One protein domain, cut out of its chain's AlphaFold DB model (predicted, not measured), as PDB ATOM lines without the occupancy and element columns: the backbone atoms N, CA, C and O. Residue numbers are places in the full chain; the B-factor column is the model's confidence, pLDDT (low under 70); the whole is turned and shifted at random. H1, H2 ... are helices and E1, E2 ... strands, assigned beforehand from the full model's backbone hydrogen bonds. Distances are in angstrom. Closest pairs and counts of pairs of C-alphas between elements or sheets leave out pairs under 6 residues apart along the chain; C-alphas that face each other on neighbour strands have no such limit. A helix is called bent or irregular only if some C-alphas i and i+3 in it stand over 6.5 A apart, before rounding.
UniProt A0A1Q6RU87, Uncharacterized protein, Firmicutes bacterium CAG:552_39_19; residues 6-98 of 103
ATOM      1  N   ASN A   6     127.591 117.937 165.847       84.38
ATOM      2  CA  ASN A   6     126.661 118.973 166.298       84.38
ATOM      3  C   ASN A   6     126.698 120.198 165.382       84.38
ATOM      4  O   ASN A   6     125.659 120.628 164.877       84.38
ATOM      5  N   GLU A   7     127.891 120.720 165.106       85.94
ATOM      6  CA  GLU A   7     128.059 121.875 164.224       85.94
ATOM      7  C   GLU A   7     127.600 121.561 162.809       85.94
ATOM      8  O   GLU A   7     126.918 122.369 162.184       85.94
ATOM      9  N   LYS A   8     127.902 120.361 162.310       87.38
ATOM     10  CA  LYS A   8     127.451 119.940 160.990       87.38
ATOM     11  C   LYS A   8     125.927 119.920 160.922       87.38
ATOM     12  O   LYS A   8     125.340 120.432 159.974       87.38
ATOM     13  N   ARG A   9     125.261 119.383 161.945       88.50
ATOM     14  CA  ARG A   9     123.795 119.327 161.991       88.50
ATOM     15  C   ARG A   9     123.143 120.712 162.017       88.50
ATOM     16  O   ARG A   9     122.061 120.867 161.452       88.50
ATOM     17  N   VAL A  10     123.760 121.677 162.693       90.25
ATOM     18  CA  VAL A  10     123.173 123.005 162.923       90.25
ATOM     19  C   VAL A  10     123.592 124.009 161.846       90.25
ATOM     20  O   VAL A  10     122.748 124.711 161.295       90.25
ATOM     21  N   MET A  11     124.880 124.060 161.516       91.50
ATOM     22  CA  MET A  11     125.496 125.163 160.780       91.50
ATOM     23  C   MET A  11     125.889 124.825 159.336       91.50
ATOM     24  O   MET A  11     126.136 125.751 158.564       91.50
ATOM     25  N   GLU A  12     125.931 123.548 158.923       91.25
ATOM     26  CA  GLU A  12     126.448 123.143 157.597       91.25
ATOM     27  C   GLU A  12     125.818 123.944 156.453       91.25
ATOM     28  O   GLU A  12     126.519 124.461 155.582       91.25
ATOM     29  N   LYS A  13     124.494 124.111 156.472       92.19
ATOM     30  CA  LYS A  13     123.781 124.834 155.413       92.19
ATOM     31  C   LYS A  13     124.122 126.318 155.361       92.19
ATOM     32  O   LYS A  13     124.230 126.873 154.268       92.19
ATOM     33  N   LEU A  14     124.313 126.949 156.519       92.31
ATOM     34  CA  LEU A  14     124.753 128.335 156.591       92.31
ATOM     35  C   LEU A  14     126.155 128.467 155.993       92.31
ATOM     36  O   LEU A  14     126.343 129.253 155.073       92.31
ATOM     37  N   PHE A  15     127.107 127.635 156.414       90.19
ATOM     38  CA  PHE A  15     128.469 127.663 155.871       90.19
ATOM     39  C   PHE A  15     128.526 127.385 154.366       90.19
ATOM     40  O   PHE A  15     129.263 128.056 153.645       90.19
ATOM     41  N   LEU A  16     127.734 126.433 153.864       91.00
ATOM     42  CA  LEU A  16     127.617 126.192 152.423       91.00
ATOM     43  C   LEU A  16     127.083 127.428 151.693       91.00
ATOM     44  O   LEU A  16     127.627 127.801 150.655       91.00
ATOM     45  N   SER A  17     126.064 128.093 152.243       91.94
ATOM     46  CA  SER A  17     125.525 129.331 151.674       91.94
ATOM     47  C   SER A  17     126.566 130.458 151.650       91.94
ATOM     48  O   SER A  17     126.731 131.107 150.618       91.94
ATOM     49  N   ILE A  18     127.313 130.639 152.743       91.50
ATOM     50  CA  ILE A  18     128.367 131.657 152.866       91.50
ATOM     51  C   ILE A  18     129.480 131.411 151.846       91.50
ATOM     52  O   ILE A  18     129.913 132.338 151.168       91.50
ATOM     53  N   ASN A  19     129.914 130.158 151.687       88.56
ATOM     54  CA  ASN A  19     130.948 129.791 150.716       88.56
ATOM     55  C   ASN A  19     130.521 130.057 149.264       88.56
ATOM     56  O   ASN A  19     131.367 130.350 148.421       88.56
ATOM     57  N   VAL A  20     129.222 129.959 148.961       90.81
ATOM     58  CA  VAL A  20     128.680 130.291 147.635       90.81
ATOM     59  C   VAL A  20     128.599 131.804 147.431       90.81
ATOM     60  O   VAL A  20     128.922 132.287 146.345       90.81
ATOM     61  N   ASN A  21     128.171 132.556 148.449       88.88
ATOM     62  CA  ASN A  21     128.052 134.010 148.378       88.88
ATOM     63  C   ASN A  21     128.435 134.685 149.712       88.88
ATOM     64  O   ASN A  21     127.565 134.922 150.552       88.88
ATOM     65  N   PRO A  22     129.706 135.093 149.885       83.44
ATOM     66  CA  PRO A  22     130.171 135.723 151.123       83.44
ATOM     67  C   PRO A  22     129.514 137.077 151.419       83.44
ATOM     68  O   PRO A  22     129.487 137.521 152.560       83.44
ATOM     69  N   SER A  23     128.981 137.753 150.396       89.38
ATOM     70  CA  SER A  23     128.294 139.043 150.544       89.38
ATOM     71  C   SER A  23     126.788 138.901 150.786       89.38
ATOM     72  O   SER A  23     126.086 139.912 150.829       89.38
ATOM     73  N   GLN A  24     126.278 137.675 150.931       92.62
ATOM     74  CA  GLN A  24     124.869 137.408 151.195       92.62
ATOM     75  C   GLN A  24     124.414 138.068 152.506       92.62
ATOM     76  O   GLN A  24     125.096 138.004 153.528       92.62
ATOM     77  N   ILE A  25     123.230 138.681 152.466       96.25
ATOM     78  CA  ILE A  25     122.511 139.123 153.661       96.25
ATOM     79  C   ILE A  25     121.514 138.032 154.046       96.25
ATOM     80  O   ILE A  25     120.795 137.497 153.191       96.25
ATOM     81  N   TYR A  26     121.477 137.730 155.336       97.06
ATOM     82  CA  TYR A  26     120.590 136.757 155.948       97.06
ATOM     83  C   TYR A  26     119.601 137.449 156.874       97.06
ATOM     84  O   TYR A  26     119.964 138.379 157.590       97.06
ATOM     85  N   ILE A  27     118.363 136.970 156.889       97.81
ATOM     86  CA  ILE A  27     117.378 137.325 157.908       97.81
ATOM     87  C   ILE A  27     117.481 136.284 159.016       97.81
ATOM     88  O   ILE A  27     117.218 135.100 158.785       97.81
ATOM     89  N   LEU A  28     117.846 136.736 160.209       97.38
ATOM     90  CA  LEU A  28     118.009 135.914 161.400       97.38
ATOM     91  C   LEU A  28     116.834 136.171 162.335       97.38
ATOM     92  O   LEU A  28     116.512 137.322 162.626       97.38
ATOM     93  N   THR A  29     116.176 135.105 162.777       97.44
ATOM     94  CA  THR A  29     115.097 135.164 163.772       97.44
ATOM     95  C   THR A  29     115.528 134.402 165.012       97.44
ATOM     96  O   THR A  29     115.771 133.197 164.932       97.44
ATOM     97  N   TYR A  30     115.612 135.094 166.142       96.56
ATOM     98  CA  TYR A  30     115.982 134.519 167.429       96.56
ATOM     99  C   TYR A  30     114.748 134.104 168.236       96.56
ATOM    100  O   TYR A  30     113.632 134.574 168.005       96.56
ATOM    101  N   SER A  31     114.949 133.189 169.184       95.62
ATOM    102  CA  SER A  31     113.880 132.616 170.011       95.62
ATOM    103  C   SER A  31     113.278 133.606 171.014       95.62
ATOM    104  O   SER A  31     112.149 133.413 171.465       95.62
ATOM    105  N   ASP A  32     113.995 134.681 171.340       94.62
ATOM    106  CA  ASP A  32     113.513 135.815 172.138       94.62
ATOM    107  C   ASP A  32     112.643 136.804 171.334       94.62
ATOM    108  O   ASP A  32     112.036 137.715 171.906       94.62
ATOM    109  N   GLY A  33     112.514 136.584 170.023       95.56
ATOM    110  CA  GLY A  33     111.712 137.390 169.112       95.56
ATOM    111  C   GLY A  33     112.475 138.523 168.429       95.56
ATOM    112  O   GLY A  33     111.840 139.290 167.699       95.56
ATOM    113  N   ASP A  34     113.789 138.630 168.634       97.31
ATOM    114  CA  ASP A  34     114.639 139.545 167.876       97.31
ATOM    115  C   ASP A  34     114.752 139.091 166.411       97.31
ATOM    116  O   ASP A  34     114.878 137.900 166.100       97.31
ATOM    117  N   ILE A  35     114.683 140.053 165.487       97.81
ATOM    118  CA  ILE A  35     114.768 139.806 164.043       97.81
ATOM    119  C   ILE A  35     115.688 140.843 163.410       97.81
ATOM    120  O   ILE A  35     115.438 142.047 163.506       97.81
ATOM    121  N   ILE A  36     116.717 140.374 162.706       97.88
ATOM    122  CA  ILE A  36     117.733 141.227 162.078       97.88
ATOM    123  C   ILE A  36     118.078 140.762 160.666       97.88
ATOM    124  O   ILE A  36     117.975 139.580 160.343       97.88
ATOM    125  N   GLU A  37     118.534 141.701 159.842       98.00
ATOM    126  CA  GLU A  37     119.302 141.414 158.634       98.00
ATOM    127  C   GLU A  37     120.789 141.515 158.978       98.00
ATOM    128  O   GLU A  37     121.243 142.546 159.487       98.00
ATOM    129  N   ALA A  38     121.552 140.462 158.699       97.50
ATOM    130  CA  ALA A  38     122.974 140.403 158.998       97.50
ATOM    131  C   ALA A  38     123.785 139.879 157.808       97.50
ATOM    132  O   ALA A  38     123.323 139.031 157.046       97.50
ATOM    133  N   GLN A  39     124.998 140.397 157.655       96.94
ATOM    134  CA  GLN A  39     125.956 139.976 156.637       96.94
ATOM    135  C   GLN A  39     127.176 139.369 157.317       96.94
ATOM    136  O   GLN A  39     127.635 139.888 158.333       96.94
ATOM    137  N   VAL A  40     127.721 138.297 156.753       95.50
ATOM    138  CA  VAL A  40     128.944 137.687 157.286       95.50
ATOM    139  C   VAL A  40     130.125 138.634 157.143       95.50
ATOM    140  O   VAL A  40     130.353 139.201 156.078       95.50
ATOM    141  N   ASP A  41     130.867 138.786 158.233       95.88
ATOM    142  CA  ASP A  41     132.138 139.504 158.269       95.88
ATOM    143  C   ASP A  41     133.298 138.500 158.187       95.88
ATOM    144  O   ASP A  41     134.125 138.570 157.280       95.88
ATOM    145  N   THR A  42     133.302 137.497 159.072       93.94
ATOM    146  CA  THR A  42     134.302 136.422 159.088       93.94
ATOM    147  C   THR A  42     133.777 135.179 159.810       93.94
ATOM    148  O   THR A  42     132.906 135.292 160.672       93.94
ATOM    149  N   CYS A  43     134.316 134.002 159.491       93.75
ATOM    150  CA  CYS A  43     134.088 132.772 160.249       93.75
ATOM    151  C   CYS A  43     135.425 132.172 160.695       93.75
ATOM    152  O   CYS A  43     136.399 132.203 159.942       93.75
ATOM    153  N   TYR A  44     135.469 131.643 161.914       93.25
ATOM    154  CA  TYR A  44     136.689 131.208 162.597       93.25
ATOM    155  C   TYR A  44     136.409 130.051 163.560       93.25
ATOM    156  O   TYR A  44     135.258 129.756 163.877       93.25
ATOM    157  N   GLU A  45     137.478 129.391 163.994       92.81
ATOM    158  CA  GLU A  45     137.475 128.420 165.092       92.81
ATOM    159  C   GLU A  45     137.652 129.170 166.421       92.81
ATOM    160  O   GLU A  45     138.404 130.145 166.499       92.81
ATOM    161  N   THR A  46     136.916 128.752 167.442       94.12
ATOM    162  CA  THR A  46     136.947 129.300 168.800       94.12
ATOM    163  C   THR A  46     136.576 128.201 169.799       94.12
ATOM    164  O   THR A  46     136.379 127.050 169.418       94.12
ATOM    165  N   ASP A  47     136.494 128.548 171.075       94.19
ATOM    166  CA  ASP A  47     136.249 127.622 172.171       94.19
ATOM    167  C   ASP A  47     135.286 128.237 173.194       94.19
ATOM    168  O   ASP A  47     134.939 129.422 173.133       94.19
ATOM    169  N   ASN A  48     134.827 127.423 174.141       93.50
ATOM    170  CA  ASN A  48     133.934 127.864 175.214       93.50
ATOM    171  C   ASN A  48     134.648 128.608 176.367       93.50
ATOM    172  O   ASN A  48     134.025 128.878 177.399       93.50
ATOM    173  N   GLY A  49     135.930 128.951 176.213       93.62
ATOM    174  CA  GLY A  49     136.744 129.676 177.188       93.62
ATOM    175  C   GLY A  49     137.213 128.842 178.380       93.62
ATOM    176  O   GLY A  49     137.687 129.416 179.366       93.62
ATOM    177  N   LEU A  50     137.037 127.519 178.338       95.12
ATOM    178  CA  LEU A  50     137.529 126.605 179.366       95.12
ATOM    179  C   LEU A  50     138.972 126.167 179.082       95.12
ATOM    180  O   LEU A  50     139.497 126.355 177.991       95.12
ATOM    181  N   ASP A  51     139.614 125.589 180.094       94.62
ATOM    182  CA  ASP A  51     140.939 124.977 179.959       94.62
ATOM    183  C   ASP A  51     140.839 123.676 179.139       94.62
ATOM    184  O   ASP A  51     139.950 122.869 179.402       94.62
ATOM    185  N   GLU A  52     141.740 123.454 178.181       91.94
ATOM    186  CA  GLU A  52     141.708 122.295 177.271       91.94
ATOM    187  C   GLU A  52     141.726 120.937 177.997       91.94
ATOM    188  O   GLU A  52     141.223 119.939 177.477       91.94
ATOM    189  N   ASP A  53     142.245 120.903 179.228       94.56
ATOM    190  CA  ASP A  53     142.327 119.697 180.051       94.56
ATOM    191  C   ASP A  53     141.024 119.368 180.814       94.56
ATOM    192  O   ASP A  53     140.926 118.298 181.435       94.56
ATOM    193  N   VAL A  54     140.012 120.251 180.820       95.81
ATOM    194  CA  VAL A  54     138.743 119.954 181.503       95.81
ATOM    195  C   VAL A  54     137.783 119.160 180.609       95.81
ATOM    196  O   VAL A  54     137.652 119.458 179.428       95.81
ATOM    197  N   PRO A  55     137.027 118.183 181.157       93.25
ATOM    198  CA  PRO A  55     136.107 117.361 180.360       93.25
ATOM    199  C   PRO A  55     135.023 118.129 179.596       93.25
ATOM    200  O   PRO A  55     134.477 117.599 178.632       93.25
ATOM    201  N   ASP A  56     134.697 119.341 180.047       93.12
ATOM    202  CA  ASP A  56     133.673 120.195 179.446       93.12
ATOM    203  C   ASP A  56     134.254 121.165 178.399       93.12
ATOM    204  O   ASP A  56     133.502 121.959 177.833       93.12
ATOM    205  N   TYR A  57     135.571 121.143 178.148       93.25
ATOM    206  CA  TYR A  57     136.188 121.941 177.090       93.25
ATOM    207  C   TYR A  57     135.629 121.560 175.726       93.25
ATOM    208  O   TYR A  57     135.414 120.384 175.419       93.25
ATOM    209  N   GLU A  58     135.412 122.574 174.898       92.44
ATOM    210  CA  GLU A  58     134.890 122.379 173.563       92.44
ATOM    211  C   GLU A  58     135.418 123.429 172.590       92.44
ATOM    212  O   GLU A  58     135.259 124.628 172.820       92.44
ATOM    213  N   GLU A  59     135.944 122.950 171.464       92.88
ATOM    214  CA  GLU A  59     136.238 123.747 170.274       92.88
ATOM    215  C   GLU A  59     135.078 123.686 169.284       92.88
ATOM    216  O   GLU A  59     134.498 122.625 169.035       92.88
ATOM    217  N   TYR A  60     134.758 124.826 168.685       92.56
ATOM    218  CA  TYR A  60     133.705 124.951 167.689       92.56
ATOM    219  C   TYR A  60     133.961 126.113 166.727       92.56
ATOM    220  O   TYR A  60     134.794 126.991 166.934       92.56
ATOM    221  N   HIS A  61     133.200 126.141 165.645       93.44
ATOM    222  CA  HIS A  61     133.229 127.176 164.636       93.44
ATOM    223  C   HIS A  61     132.153 128.222 164.914       93.44
ATOM    224  O   HIS A  61     131.007 127.920 165.261       93.44
ATOM    225  N   ALA A  62     132.521 129.474 164.679       94.75
ATOM    226  CA  ALA A  62     131.647 130.622 164.798       94.75
ATOM    227  C   ALA A  62     131.746 131.507 163.553       94.75
ATOM    228  O   ALA A  62     132.729 131.475 162.808       94.75
ATOM    229  N   CYS A  63     130.720 132.322 163.331       95.06
ATOM    230  CA  CYS A  63     130.727 133.392 162.347       95.06
ATOM    231  C   CYS A  63     130.366 134.714 163.017       95.06
ATOM    232  O   CYS A  63     129.278 134.862 163.578       95.06
ATOM    233  N   ALA A  64     131.249 135.699 162.892       96.69
ATOM    234  CA  ALA A  64     130.909 137.083 163.155       96.69
ATOM    235  C   ALA A  64     130.072 137.616 161.987       96.69
ATOM    236  O   ALA A  64     130.493 137.590 160.825       96.69
ATOM    237  N   MET A  65     128.882 138.119 162.294       96.81
ATOM    238  CA  MET A  65     128.000 138.771 161.338       96.81
ATOM    239  C   MET A  65     127.743 140.214 161.747       96.81
ATOM    240  O   MET A  65     127.459 140.515 162.905       96.81
ATOM    241  N   ARG A  66     127.807 141.125 160.782       98.00
ATOM    242  CA  ARG A  66     127.460 142.530 160.964       98.00
ATOM    243  C   ARG A  66     125.961 142.719 160.835       98.00
ATOM    244  O   ARG A  66     125.386 142.354 159.812       98.00
ATOM    245  N   ILE A  67     125.345 143.356 161.828       98.12
ATOM    246  CA  ILE A  67     123.944 143.774 161.759       98.12
ATOM    247  C   ILE A  67     123.832 144.887 160.717       98.12
ATOM    248  O   ILE A  67     124.341 145.990 160.914       98.12
ATOM    249  N   VAL A  68     123.164 144.598 159.604       97.81
ATOM    250  CA  VAL A  68     122.895 145.570 158.538       97.81
ATOM    251  C   VAL A  68     121.625 146.352 158.847       97.81
ATOM    252  O   VAL A  68     121.572 147.551 158.584       97.81
ATOM    253  N   LYS A  69     120.616 145.685 159.419       98.12
ATOM    254  CA  LYS A  69     119.329 146.299 159.744       98.12
ATOM    255  C   LYS A  69     118.619 145.566 160.874       98.12
ATOM    256  O   LYS A  69     118.613 144.335 160.911       98.12
ATOM    257  N   ILE A  70     117.963 146.316 161.750       98.19
ATOM    258  CA  ILE A  70     117.113 145.761 162.809       98.19
ATOM    259  C   ILE A  70     115.652 145.782 162.343       98.19
ATOM    260  O   ILE A  70     115.112 146.835 162.008       98.19
ATOM    261  N   ILE A  71     115.000 144.616 162.313       97.44
ATOM    262  CA  ILE A  71     113.578 144.485 161.944       97.44
ATOM    263  C   ILE A  71     112.707 144.495 163.207       97.44
ATOM    264  O   ILE A  71     111.694 145.191 163.254       97.44
ATOM    265  N   VAL A  72     113.105 143.734 164.232       97.56
ATOM    266  CA  VAL A  72     112.456 143.679 165.548       97.56
ATOM    267  C   VAL A  72     113.535 143.599 166.623       97.56
ATOM    268  O   VAL A  72     114.416 142.753 166.535       97.56
ATOM    269  N   ASP A  73     113.430 144.450 167.644       96.69
ATOM    270  CA  ASP A  73     114.308 144.452 168.820       96.69
ATOM    271  C   ASP A  73     113.458 144.374 170.095       96.69
ATOM    272  O   ASP A  73     112.961 145.376 170.618       96.69
ATOM    273  N   LYS A  74     113.190 143.145 170.538       96.00
ATOM    274  CA  LYS A  74     112.487 142.832 171.785       96.00
ATOM    275  C   LYS A  74     113.400 142.987 172.985       96.00
ATOM    276  O   LYS A  74     112.926 143.426 174.036       96.00
ATOM    277  N   THR A  75     114.672 142.625 172.846       93.75
ATOM    278  CA  THR A  75     115.616 142.638 173.968       93.75
ATOM    279  C   THR A  75     116.190 144.021 174.265       93.75
ATOM    280  O   THR A  75     116.666 144.238 175.381       93.75
ATOM    281  N   GLN A  76     116.098 144.961 173.317       94.06
ATOM    282  CA  GLN A  76     116.693 146.304 173.357       94.06
ATOM    283  C   GLN A  76     118.224 146.282 173.452       94.06
ATOM    284  O   GLN A  76     118.838 147.173 174.045       94.06
ATOM    285  N   LYS A  77     118.850 145.230 172.914       92.19
ATOM    286  CA  LYS A  77     120.308 145.018 172.959       92.19
ATOM    287  C   LYS A  77     120.974 145.172 171.595       92.19
ATOM    288  O   LYS A  77     122.203 145.174 171.522       92.19
ATOM    289  N   LEU A  78     120.190 145.271 170.526       95.06
ATOM    290  CA  LEU A  78     120.697 145.261 169.162       95.06
ATOM    291  C   LEU A  78     121.155 146.652 168.722       95.06
ATOM    292  O   LEU A  78     120.593 147.678 169.102       95.06
ATOM    293  N   LYS A  79     122.186 146.690 167.874       97.25
ATOM    294  CA  LYS A  79     122.693 147.933 167.292       97.25
ATOM    295  C   LYS A  79     123.103 147.725 165.839       97.25
ATOM    296  O   LYS A  79     123.935 146.881 165.532       97.25
ATOM    297  N   GLU A  80     122.564 148.532 164.931       97.81
ATOM    298  CA  GLU A  80     122.999 148.500 163.532       97.81
ATOM    299  C   GLU A  80     124.494 148.838 163.416       97.81
ATOM    300  O   GLU A  80     125.020 149.719 164.103       97.81
ATOM    301  N   GLY A  81     125.191 148.097 162.559       97.50
ATOM    302  CA  GLY A  81     126.632 148.181 162.360       97.50
ATOM    303  C   GLY A  81     127.482 147.428 163.387       97.50
ATOM    304  O   GLY A  81     128.686 147.308 163.160       97.50
ATOM    305  N   SER A  82     126.916 146.906 164.485       97.50
ATOM    306  CA  SER A  82     127.678 146.051 165.404       97.50
ATOM    307  C   SER A  82     127.849 144.636 164.851       97.50
ATOM    308  O   SER A  82     127.087 144.193 163.989       97.50
ATOM    309  N   LEU A  83     128.850 143.925 165.370       97.50
ATOM    310  CA  LEU A  83     129.034 142.500 165.121       97.50
ATOM    311  C   LEU A  83     128.286 141.686 166.176       97.50
ATOM    312  O   LEU A  83     128.257 142.054 167.352       97.50
ATOM    313  N   ILE A  84     127.711 140.580 165.734       96.12
ATOM    314  CA  ILE A  84     127.205 139.498 166.569       96.12
ATOM    315  C   ILE A  84     127.935 138.219 166.188       96.12
ATOM    316  O   ILE A  84     128.314 138.041 165.032       96.12
ATOM    317  N   GLU A  85     128.123 137.330 167.149       96.00
ATOM    318  CA  GLU A  85     128.678 136.009 166.887       96.00
ATOM    319  C   GLU A  85     127.546 134.987 166.808       96.00
ATOM    320  O   GLU A  85     126.675 134.955 167.678       96.00
ATOM    321  N   ILE A  86     127.578 134.151 165.773       95.06
ATOM    322  CA  ILE A  86     126.695 133.001 165.623       95.06
ATOM    323  C   ILE A  86     127.541 131.738 165.626       95.06
ATOM    324  O   ILE A  86     128.440 131.580 164.803       95.06
ATOM    325  N   ASN A  87     127.203 130.823 166.514       94.44
ATOM    326  CA  ASN A  87     127.761 129.490 166.631       94.44
ATOM    327  C   ASN A  87     126.611 128.514 166.921       94.44
ATOM    328  O   ASN A  87     125.434 128.893 166.935       94.44
ATOM    329  N   TYR A  88     126.920 127.239 167.117       92.75
ATOM    330  CA  TYR A  88     125.875 126.239 167.295       92.75
ATOM    331  C   TYR A  88     125.145 126.363 168.660       92.75
ATOM    332  O   TYR A  88     124.005 125.907 168.768       92.75
ATOM    333  N   HIS A  89     125.745 127.015 169.669       92.50
ATOM    334  CA  HIS A  89     125.144 127.257 170.994       92.50
ATOM    335  C   HIS A  89     124.095 128.372 170.981       92.50
ATOM    336  O   HIS A  89     123.092 128.296 171.690       92.50
ATOM    337  N   ASN A  90     124.315 129.417 170.183       92.94
ATOM    338  CA  ASN A  90     123.451 130.603 170.114       92.94
ATOM    339  C   ASN A  90     122.753 130.758 168.750       92.94
ATOM    340  O   ASN A  90     122.354 131.860 168.359       92.94
ATOM    341  N   TYR A  91     122.615 129.646 168.028       94.94
ATOM    342  CA  TYR A  91     122.129 129.634 166.658       94.94
ATOM    343  C   TYR A  91     120.707 130.218 166.545       94.94
ATOM    344  O   TYR A  91     119.834 129.872 167.352       94.94
ATOM    345  N   PRO A  92     120.428 131.077 165.545       95.88
ATOM    346  CA  PRO A  92     119.086 131.592 165.302       95.88
ATOM    347  C   PRO A  92     118.069 130.464 165.114       95.88
ATOM    348  O   PRO A  92     118.359 129.433 164.511       95.88
ATOM    349  N   GLN A  93     116.832 130.689 165.556       95.56
ATOM    350  CA  GLN A  93     115.741 129.736 165.358       95.56
ATOM    351  C   GLN A  93     115.438 129.527 163.868       95.56
ATOM    352  O   GLN A  93     115.096 128.419 163.452       95.56
ATOM    353  N   TYR A  94     115.566 130.590 163.067       95.50
ATOM    354  CA  TYR A  94     115.395 130.548 161.619       95.50
ATOM    355  C   TYR A  94     116.426 131.431 160.925       95.50
ATOM    356  O   TYR A  94     116.655 132.569 161.343       95.50
ATOM    357  N   ILE A  95     116.970 130.928 159.817       96.06
ATOM    358  CA  ILE A  95     117.811 131.689 158.896       96.06
ATOM    359  C   ILE A  95     117.187 131.632 157.506       96.06
ATOM    360  O   ILE A  95     116.855 130.556 157.001       96.06
ATOM    361  N   LYS A  96     117.022 132.804 156.894       95.31
ATOM    362  CA  LYS A  96     116.567 132.948 155.509       95.31
ATOM    363  C   LYS A  96     117.552 133.778 154.710       95.31
ATOM    364  O   LYS A  96     118.142 134.712 155.244       95.31
ATOM    365  N   ASP A  97     117.677 133.490 153.424       90.69
ATOM    366  CA  ASP A  97     118.251 134.460 152.492       90.69
ATOM    367  C   ASP A  97     117.232 135.577 152.161       90.69
ATOM    368  O   ASP A  97     116.051 135.505 152.518       90.69
ATOM    369  N   LEU A  98     117.667 136.625 151.453       85.56
ATOM    370  CA  LEU A  98     116.771 137.708 151.011       85.56
ATOM    371  C   LEU A  98     115.706 137.260 149.990       85.56
ATOM    372  O   LEU A  98     114.758 137.999 149.735       85.56
TER     373      LEU A  98
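This is residues 6 to 98 of the 103 residues of an uncharacterized protein of Firmicutes bacterium CAG:552_39_19 (UniProt A0A1Q6RU87). One strongly twisted sheet of five strands makes a wall, with the helix H1 slantwise over one face and no named helix on the opposite face. Its backbone is the long, bent hairpin of E2 and E3; E4 is on one side of it, E1 and E5 on the other, and the loop joining E2 to E3 lies at one end of the longest axis. The printed part has 93 residues, with one named helix and five named strands in the order H1 E1 E2 E3 E4 E5; the sheet's order is E4 E3 E2 E1 E5, all antiparallel. The class is mixed, helices and strands; the whole is compact, with a radius of gyration of the C-alphas of 13.8 A and spans of 42 by 32 by 21 A.

Start at H1, residues 6 to 20, which is irregular: C-alphas 10 and 13 are 7.8 A apart. In its backbone 9 of 11 O i to N i+4 pairs are within hydrogen-bond range. Go on to E1, residues 25 to 29, and E2, residues 35 to 47, a hairpin, where N 28 and O 36 are 2.9 A apart. E2 forms another hairpin with E3, residues 59 to 72; look at N 44 and O 62, 2.9 A apart. E2 bends by 91 degrees at residue 44, and E3 by 92 degrees at residue 69. E3 and E4, residues 83 to 86, are a hairpin too, with N 65 and O 84 at 2.8 A. E1 to E4 form a meander, each strand the antiparallel neighbour of the one before. The edge strand E5, residues 94 to 97, is antiparallel to E1 at 159 degrees, with N 27 and O 96 at 2.8 A; E4 and E5 are apart. H1 is on this sheet, making two layers, a helix on one face of a sheet, at a height over the sheet of 6.8 A. It lies only just over E2, with 3 of its C-alphas falling on it, and runs slantwise to the strands, at 57 degrees to E2 on the local plane. The closest C-alphas of H1 and E3 are those of Glu 7 and Tyr 60, 7.3 A apart.

Find C-alpha 6 at (126.661, 118.973, 166.298); from there H1 runs 21.9 A to C-alpha 20. E1 spans 13.1 A from residue 25 to 29. E2 begins at C-alpha 35, (114.768, 139.806, 164.043), and covers 26.0 A to residue 47; E3, the longest strand, covers 31.4 A from residue 59 to 72. E4, residues 83 to 86, spans 9.8 A, and E5 spans 10.3 A from residue 94 to C-alpha 97 at (118.251, 134.460, 152.492).

The two C-alphas farthest apart are those of Asp 53 and Leu 98, at 42.7 A. The printed part has no cut, and its one long link is E2 to E3, with 11 residues. The mean pLDDT of the printed part is 94.1, and no printed residue is under 70.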